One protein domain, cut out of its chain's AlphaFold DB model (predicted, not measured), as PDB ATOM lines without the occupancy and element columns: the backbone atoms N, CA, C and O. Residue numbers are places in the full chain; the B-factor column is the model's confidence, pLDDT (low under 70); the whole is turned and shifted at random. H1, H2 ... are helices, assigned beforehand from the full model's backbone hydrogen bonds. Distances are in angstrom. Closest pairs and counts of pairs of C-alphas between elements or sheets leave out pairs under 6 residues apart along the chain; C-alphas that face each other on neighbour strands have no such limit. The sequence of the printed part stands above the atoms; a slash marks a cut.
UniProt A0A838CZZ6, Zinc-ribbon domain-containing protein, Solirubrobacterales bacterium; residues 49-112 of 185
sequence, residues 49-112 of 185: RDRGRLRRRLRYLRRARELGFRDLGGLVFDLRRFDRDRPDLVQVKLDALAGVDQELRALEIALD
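What this domain is: This is residues 49 to 112 of the 185 residues of the protein "Zinc-ribbon domain-containing protein" of Solirubrobacterales bacterium (UniProt A0A838CZZ6). A long helical hairpin: H1 runs the length of a rod, and after a tight turn the shorter H2 folds back beside it, running the opposite way. The two helices lie side by side at a shallow tilt, and no third named element covers them. The printed part has 64 residues with two named helices, H1 then H2, and no named strand; its class is all helix. The whole is loose, with a radius of gyration of the C-alphas of 14.9 A, and spans 50 by 16 by 14 A.

Where its parts are: H1 is residues 49 to 81, 48.0 A from C-alpha 49 at (240.820, 313.093, 187.221) to C-alpha 81 at (256.269, 275.428, 161.872). H2 is residues 87 to 111, 35.8 A long, ending with C-alpha 111 at (248.108, 304.151, 191.833).

How they stand to each other: H1 and H2 form a helical hairpin and touch, with 24 pairs of C-alphas within 8 A. The closest C-alphas, of Leu 58 and Leu 104, are 6.1 A apart. Their lines stand at a shallow tilt of 22 degrees, opposite ways. In H1 and H2 every O i to N i+4 pair is within hydrogen-bond range.

The domain as a whole: The C-alphas farthest apart, of Arg 49 and Asp 83, are 50.4 A apart. The link from H1 to H2, 5 residues, is tight. The printed part has no cut, and no printed residue has a pLDDT under 70.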
ATOM      1  N   ARG A  49     240.905 313.237 188.685       81.19
ATOM      2  CA  ARG A  49     240.820 313.093 187.221       81.19
ATOM      3  C   ARG A  49     242.050 312.376 186.661       81.19
ATOM      4  O   ARG A  49     241.896 311.468 185.840       81.19
ATOM      5  N   ASP A  50     243.235 312.700 187.174       87.88
ATOM      6  CA  ASP A  50     244.483 312.034 186.791       87.88
ATOM      7  C   ASP A  50     244.448 310.556 187.178       87.88
ATOM      8  O   ASP A  50     244.694 309.691 186.338       87.88
ATOM      9  N   ARG A  51     244.006 310.226 188.399       91.06
ATOM     10  CA  ARG A  51     243.840 308.831 188.839       91.06
ATOM     11  C   ARG A  51     242.855 308.061 187.961       91.06
ATOM     12  O   ARG A  51     243.103 306.895 187.649       91.06
ATOM     13  N   GLY A  52     241.762 308.691 187.526       92.12
ATOM     14  CA  GLY A  52     240.816 308.101 186.576       92.12
ATOM     15  C   GLY A  52     241.474 307.733 185.240       92.12
ATOM     16  O   GLY A  52     241.305 306.608 184.751       92.12
ATOM     17  N   ARG A  53     242.283 308.646 184.684       94.50
ATOM     18  CA  ARG A  53     243.054 308.424 183.450       94.50
ATOM     19  C   ARG A  53     244.085 307.307 183.618       94.50
ATOM     20  O   ARG A  53     244.118 306.397 182.788       94.50
ATOM     21  N   LEU A  54     244.856 307.323 184.708       94.25
ATOM     22  CA  LEU A  54     245.855 306.292 185.018       94.25
ATOM     23  C   LEU A  54     245.205 304.906 185.154       94.25
ATOM     24  O   LEU A  54     245.680 303.946 184.557       94.25
ATOM     25  N   ARG A  55     244.060 304.789 185.843       93.38
ATOM     26  CA  ARG A  55     243.327 303.514 185.974       93.38
ATOM     27  C   ARG A  55     242.815 302.988 184.632       93.38
ATOM     28  O   ARG A  55     242.843 301.782 184.392       93.38
ATOM     29  N   ARG A  56     242.325 303.870 183.750       94.94
ATOM     30  CA  ARG A  56     241.907 303.482 182.391       94.94
ATOM     31  C   ARG A  56     243.099 302.972 181.584       94.94
ATOM     32  O   ARG A  56     242.976 301.938 180.930       94.94
ATOM     33  N   ARG A  57     244.237 303.668 181.663       96.19
ATOM     34  CA  ARG A  57     245.476 303.260 180.996       96.19
ATOM     35  C   ARG A  57     245.981 301.918 181.522       96.19
ATOM     36  O   ARG A  57     246.266 301.044 180.714       96.19
ATOM     37  N   LEU A  58     245.974 301.709 182.838       94.25
ATOM     38  CA  LEU A  58     246.361 300.442 183.461       94.25
ATOM     39  C   LEU A  58     245.529 299.263 182.928       94.25
ATOM     40  O   LEU A  58     246.086 298.252 182.509       94.25
ATOM     41  N   ARG A  59     244.195 299.400 182.866       93.00
ATOM     42  CA  ARG A  59     243.321 298.359 182.285       93.00
ATOM     43  C   ARG A  59     243.635 298.086 180.814       93.00
ATOM     44  O   ARG A  59     243.650 296.929 180.405       93.00
ATOM     45  N   TYR A  60     243.893 299.136 180.036       95.56
ATOM     46  CA  TYR A  60     244.295 298.999 178.637       95.56
ATOM     47  C   TYR A  60     245.619 298.235 178.498       95.56
ATOM     48  O   TYR A  60     245.676 297.277 177.735       95.56
ATOM     49  N   LEU A  61     246.651 298.600 179.266       95.38
ATOM     50  CA  LEU A  61     247.961 297.944 179.205       95.38
ATOM     51  C   LEU A  61     247.893 296.474 179.618       95.38
ATOM     52  O   LEU A  61     248.532 295.643 178.985       95.38
ATOM     53  N   ARG A  62     247.066 296.125 180.610       92.88
ATOM     54  CA  ARG A  62     246.828 294.722 180.998       92.88
ATOM     55  C   ARG A  62     246.280 293.897 179.832       92.88
ATOM     56  O   ARG A  62     246.793 292.817 179.555       92.88
ATOM     57  N   ARG A  63     245.293 294.432 179.104       92.69
ATOM     58  CA  ARG A  63     244.737 293.795 177.897       92.69
ATOM     59  C   ARG A  63     245.757 293.741 176.755       92.69
ATOM     60  O   ARG A  63     245.846 292.727 176.072       92.69
ATOM     61  N   ALA A  64     246.522 294.813 176.553       94.81
ATOM     62  CA  ALA A  64     247.553 294.885 175.518       94.81
ATOM     63  C   ALA A  64     248.668 293.857 175.758       94.81
ATOM     64  O   ALA A  64     249.046 293.143 174.836       94.81
ATOM     65  N   ARG A  65     249.124 293.721 177.009       94.75
ATOM     66  CA  ARG A  65     250.071 292.692 177.448       94.75
ATOM     67  C   ARG A  65     249.547 291.294 177.136       94.75
ATOM     68  O   ARG A  65     250.252 290.483 176.548       94.75
ATOM     69  N   GLU A  66     248.292 291.031 177.496       92.44
ATOM     70  CA  GLU A  66     247.644 289.741 177.262       92.44
ATOM     71  C   GLU A  66     247.606 289.369 175.766       92.44
ATOM     72  O   GLU A  66     247.921 288.244 175.378       92.44
ATOM     73  N   LEU A  67     247.241 290.329 174.912       93.94
ATOM     74  CA  LEU A  67     247.219 290.146 173.463       93.94
ATOM     75  C   LEU A  67     248.632 289.970 172.891       93.94
ATOM     76  O   LEU A  67     248.843 289.088 172.065       93.94
ATOM     77  N   GLY A  68     249.596 290.763 173.361       94.94
ATOM     78  CA  GLY A  68     250.977 290.707 172.892       94.94
ATOM     79  C   GLY A  68     251.655 289.367 173.185       94.94
ATOM     80  O   GLY A  68     252.362 288.855 172.323       94.94
ATOM     81  N   PHE A  69     251.391 288.734 174.334       94.62
ATOM     82  CA  PHE A  69     251.898 287.381 174.602       94.62
ATOM     83  C   PHE A  69     251.281 286.317 173.685       94.62
ATOM     84  O   PHE A  69     251.993 285.407 173.261       94.62
ATOM     85  N   ARG A  70     249.989 286.427 173.342       93.81
ATOM     86  CA  ARG A  70     249.353 285.504 172.384       93.81
ATOM     87  C   ARG A  70     249.910 285.671 170.973       93.81
ATOM     88  O   ARG A  70     250.202 284.682 170.314       93.81
ATOM     89  N   ASP A  71     250.082 286.913 170.539       95.75
ATOM     90  CA  ASP A  71     250.653 287.258 169.238       95.75
ATOM     91  C   ASP A  71     252.129 286.831 169.123       95.75
ATOM     92  O   ASP A  71     252.519 286.218 168.130       95.75
ATOM     93  N   LEU A  72     252.939 287.044 170.167       97.50
ATOM     94  CA  LEU A  72     254.312 286.535 170.227       97.50
ATOM     95  C   LEU A  72     254.353 285.002 170.161       97.50
ATOM     96  O   LEU A  72     255.154 284.445 169.412       97.50
ATOM     97  N   GLY A  73     253.490 284.318 170.918       95.12
ATOM     98  CA  GLY A  73     253.392 282.858 170.893       95.12
ATOM     99  C   GLY A  73     253.008 282.320 169.512       95.12
ATOM    100  O   GLY A  73     253.635 281.376 169.033       95.12
ATOM    101  N   GLY A  74     252.039 282.961 168.849       96.44
ATOM    102  CA  GLY A  74     251.650 282.645 167.474       96.44
ATOM    103  C   GLY A  74     252.802 282.832 166.488       96.44
ATOM    104  O   GLY A  74     253.107 281.920 165.727       96.44
ATOM    105  N   LEU A  75     253.518 283.960 166.573       97.44
ATOM    106  CA  LEU A  75     254.690 284.209 165.734       97.44
ATOM    107  C   LEU A  75     255.765 283.128 165.914       97.44
ATOM    108  O   LEU A  75     256.255 282.588 164.928       97.44
ATOM    109  N   VAL A  76     256.157 282.827 167.155       97.69
ATOM    110  CA  VAL A  76     257.205 281.830 167.439       97.69
ATOM    111  C   VAL A  76     256.781 280.445 166.952       97.69
ATOM    112  O   VAL A  76     257.593 279.718 166.376       97.69
ATOM    113  N   PHE A  77     255.506 280.092 167.134       96.88
ATOM    114  CA  PHE A  77     254.947 278.856 166.600       96.88
ATOM    115  C   PHE A  77     255.040 278.803 165.072       96.88
ATOM    116  O   PHE A  77     255.526 277.809 164.534       96.88
ATOM    117  N   ASP A  78     254.636 279.865 164.374       97.75
ATOM    118  CA  ASP A  78     254.673 279.922 162.911       97.75
ATOM    119  C   ASP A  78     256.105 279.864 162.370       97.75
ATOM    120  O   ASP A  78     256.382 279.105 161.441       97.75
ATOM    121  N   LEU A  79     257.038 280.605 162.979       97.94
ATOM    122  CA  LEU A  79     258.460 280.543 162.633       97.94
ATOM    123  C   LEU A  79     258.982 279.106 162.737       97.94
ATOM    124  O   LEU A  79     259.567 278.594 161.783       97.94
ATOM    125  N   ARG A  80     258.672 278.410 163.839       97.00
ATOM    126  CA  ARG A  80     259.069 277.010 164.015       97.00
ATOM    127  C   ARG A  80     258.376 276.071 163.026       97.00
ATOM    128  O   ARG A  80     259.022 275.171 162.499       97.00
ATOM    129  N   ARG A  81     257.078 276.259 162.778       97.44
ATOM    130  CA  ARG A  81     256.269 275.428 161.872       97.44
ATOM    131  C   ARG A  81     256.790 275.472 160.437       97.44
ATOM    132  O   ARG A  81     256.747 274.457 159.749       97.44
ATOM    133  N   PHE A  82     257.240 276.640 159.988       98.00
ATOM    134  CA  PHE A  82     257.726 276.853 158.625       98.00
ATOM    135  C   PHE A  82     259.252 276.793 158.498       98.00
ATOM    136  O   PHE A  82     259.764 277.140 157.436       98.00
ATOM    137  N   ASP A  83     259.954 276.368 159.555       97.12
ATOM    138  CA  ASP A  83     261.420 276.295 159.631       97.12
ATOM    139  C   ASP A  83     262.106 277.612 159.222       97.12
ATOM    140  O   ASP A  83     263.055 277.659 158.443       97.12
ATOM    141  N   ARG A  84     261.557 278.726 159.717       97.19
ATOM    142  CA  ARG A  84     262.078 280.078 159.500       97.19
ATOM    143  C   ARG A  84     262.700 280.598 160.779       97.19
ATOM    144  O   ARG A  84     262.154 280.396 161.859       97.19
ATOM    145  N   ASP A  85     263.763 281.376 160.625       96.31
ATOM    146  CA  ASP A  85     264.359 282.117 161.729       96.31
ATOM    147  C   ASP A  85     264.318 283.627 161.457       96.31
ATOM    148  O   ASP A  85     264.677 284.101 160.373       96.31
ATOM    149  N   ARG A  86     263.796 284.381 162.424       97.19
ATOM    150  CA  ARG A  86     263.621 285.845 162.384       97.19
ATOM    151  C   ARG A  86     263.825 286.412 163.796       97.19
ATOM    152  O   ARG A  86     262.871 286.924 164.394       97.19
ATOM    153  N   PRO A  87     265.042 286.293 164.359       96.81
ATOM    154  CA  PRO A  87     265.310 286.686 165.741       96.81
ATOM    155  C   PRO A  87     265.149 288.198 165.941       96.81
ATOM    156  O   PRO A  87     264.755 288.638 167.014       96.81
ATOM    157  N   ASP A  88     265.357 288.988 164.886       97.88
ATOM    158  CA  ASP A  88     265.091 290.426 164.840       97.88
ATOM    159  C   ASP A  88     263.619 290.754 165.124       97.88
ATOM    160  O   ASP A  88     263.313 291.597 165.966       97.88
ATOM    161  N   LEU A  89     262.688 290.060 164.462       97.00
ATOM    162  CA  LEU A  89     261.256 290.299 164.645       97.00
ATOM    163  C   LEU A  89     260.780 289.855 166.033       97.00
ATOM    164  O   LEU A  89     259.961 290.536 166.655       97.00
ATOM    165  N   VAL A  90     261.295 288.720 166.514       98.19
ATOM    166  CA  VAL A  90     261.028 288.239 167.875       98.19
ATOM    167  C   VAL A  90     261.524 289.264 168.894       98.19
ATOM    168  O   VAL A  90     260.764 289.637 169.787       98.19
ATOM    169  N   GLN A  91     262.742 289.781 168.720       98.31
ATOM    170  CA  GLN A  91     263.323 290.769 169.623       98.31
ATOM    171  C   GLN A  91     262.506 292.063 169.660       98.31
ATOM    172  O   GLN A  91     262.148 292.518 170.741       98.31
ATOM    173  N   VAL A  92     262.099 292.600 168.505       98.25
ATOM    174  CA  VAL A  92     261.245 293.802 168.448       98.25
ATOM    175  C   VAL A  92     259.930 293.602 169.214       98.25
ATOM    176  O   VAL A  92     259.472 294.510 169.913       98.25
ATOM    177  N   LYS A  93     259.308 292.416 169.124       97.31
ATOM    178  CA  LYS A  93     258.094 292.114 169.902       97.31
ATOM    179  C   LYS A  93     258.370 292.003 171.401       97.31
ATOM    180  O   LYS A  93     257.554 292.473 172.195       97.31
ATOM    181  N   LEU A  94     259.494 291.399 171.789       98.38
ATOM    182  CA  LEU A  94     259.917 291.322 173.189       98.38
ATOM    183  C   LEU A  94     260.163 292.715 173.773       98.38
ATOM    184  O   LEU A  94     259.664 293.005 174.858       98.38
ATOM    185  N   ASP A  95     260.840 293.593 173.036       98.50
ATOM    186  CA  ASP A  95     261.113 294.967 173.464       98.50
ATOM    187  C   ASP A  95     259.812 295.769 173.628       98.50
ATOM    188  O   ASP A  95     259.623 296.477 174.621       98.50
ATOM    189  N   ALA A  96     258.858 295.606 172.704       97.12
ATOM    190  CA  ALA A  96     257.539 296.225 172.815       97.12
ATOM    191  C   ALA A  96     256.770 295.741 174.062       97.12
ATOM    192  O   ALA A  96     256.196 296.554 174.791       97.12
ATOM    193  N   LEU A  97     256.784 294.432 174.342       97.56
ATOM    194  CA  LEU A  97     256.195 293.863 175.560       97.56
ATOM    195  C   LEU A  97     256.901 294.359 176.827       97.56
ATOM    196  O   LEU A  97     256.232 294.680 177.811       97.56
ATOM    197  N   ALA A  98     258.230 294.484 176.800       97.06
ATOM    198  CA  ALA A  98     259.003 295.029 177.909       97.06
ATOM    199  C   ALA A  98     258.614 296.487 178.204       97.06
ATOM    200  O   ALA A  98     258.450 296.846 179.370       97.06
ATOM    201  N   GLY A  99     258.393 297.304 177.168       97.62
ATOM    202  CA  GLY A  99     257.884 298.670 177.313       97.62
ATOM    203  C   GLY A  99     256.490 298.721 177.949       97.62
ATOM    204  O   GLY A  99     256.259 299.500 178.877       97.62
ATOM    205  N   VAL A 100     255.575 297.841 177.524       96.62
ATOM    206  CA  VAL A 100     254.245 297.699 178.148       96.62
ATOM    207  C   VAL A 100     254.366 297.323 179.627       96.62
ATOM    208  O   VAL A 100     253.692 297.920 180.468       96.62
ATOM    209  N   ASP A 101     255.238 296.371 179.959       95.00
ATOM    210  CA  ASP A 101     255.464 295.919 181.335       95.00
ATOM    211  C   ASP A 101     256.071 297.016 182.221       95.00
ATOM    212  O   ASP A 101     255.703 297.147 183.390       95.00
ATOM    213  N   GLN A 102     256.986 297.823 181.681       96.25
ATOM    214  CA  GLN A 102     257.550 298.974 182.386       96.25
ATOM    215  C   GLN A 102     256.481 300.027 182.693       96.25
ATOM    216  O   GLN A 102     256.375 300.472 183.838       96.25
ATOM    217  N   GLU A 103     255.658 300.390 181.706       96.00
ATOM    218  CA  GLU A 103     254.587 301.369 181.907       96.00
ATOM    219  C   GLU A 103     253.533 300.846 182.895       96.00
ATOM    220  O   GLU A 103     253.102 301.572 183.791       96.00
ATOM    221  N   LEU A 104     253.161 299.567 182.789       94.69
ATOM    222  CA  LEU A 104     252.234 298.922 183.715       94.69
ATOM    223  C   LEU A 104     252.755 299.007 185.156       94.69
ATOM    224  O   LEU A 104     252.021 299.468 186.030       94.69
ATOM    225  N   ARG A 105     254.030 298.662 185.395       91.62
ATOM    226  CA  ARG A 105     254.658 298.786 186.722       91.62
ATOM    227  C   ARG A 105     254.652 300.227 187.234       91.62
ATOM    228  O   ARG A 105     254.321 300.452 188.397       91.62
ATOM    229  N   ALA A 106     254.975 301.201 186.383       92.75
ATOM    230  CA  ALA A 106     254.964 302.614 186.763       92.75
ATOM    231  C   ALA A 106     253.564 303.077 187.205       92.75
ATOM    232  O   ALA A 106     253.421 303.752 188.225       92.75
ATOM    233  N   LEU A 107     252.518 302.664 186.482       93.00
ATOM    234  CA  LEU A 107     251.134 302.994 186.826       93.00
ATOM    235  C   LEU A 107     250.648 302.289 188.093       93.00
ATOM    236  O   LEU A 107     249.915 302.895 188.873       93.00
ATOM    237  N   GLU A 108     251.040 301.036 188.317       91.94
ATOM    238  CA  GLU A 108     250.696 300.309 189.544       91.94
ATOM    239  C   GLU A 108     251.332 300.940 190.779       91.94
ATOM    240  O   GLU A 108     250.663 301.055 191.804       91.94
ATOM    241  N   ILE A 109     252.580 301.406 190.667       90.62
ATOM    242  CA  ILE A 109     253.252 302.169 191.724       90.62
ATOM    243  C   ILE A 109     252.524 303.498 191.956       90.62
ATOM    244  O   ILE A 109     252.152 303.796 193.087       90.62
ATOM    245  N   ALA A 110     252.253 304.270 190.898       90.19
ATOM    246  CA  ALA A 110     251.594 305.574 191.014       90.19
ATOM    247  C   ALA A 110     250.163 305.490 191.581       90.19
ATOM    248  O   ALA A 110     249.673 306.434 192.204       90.19
ATOM    249  N   LEU A 111     249.468 304.375 191.349       90.50
ATOM    250  CA  LEU A 111     248.108 304.151 191.833       90.50
ATOM    251  C   LEU A 111     248.032 303.433 193.182       90.50
ATOM    252  O   LEU A 111     246.922 303.375 193.717       90.50
ATOM    253  N   ASP A 112     249.154 302.926 193.701       87.19
ATOM    254  CA  ASP A 112     249.235 301.993 194.832       87.19
ATOM    255  C   ASP A 112     248.357 300.739 194.626       87.19
ATOM    256  O   ASP A 112     247.553 300.336 195.459       87.19
TER     257      ASP A 112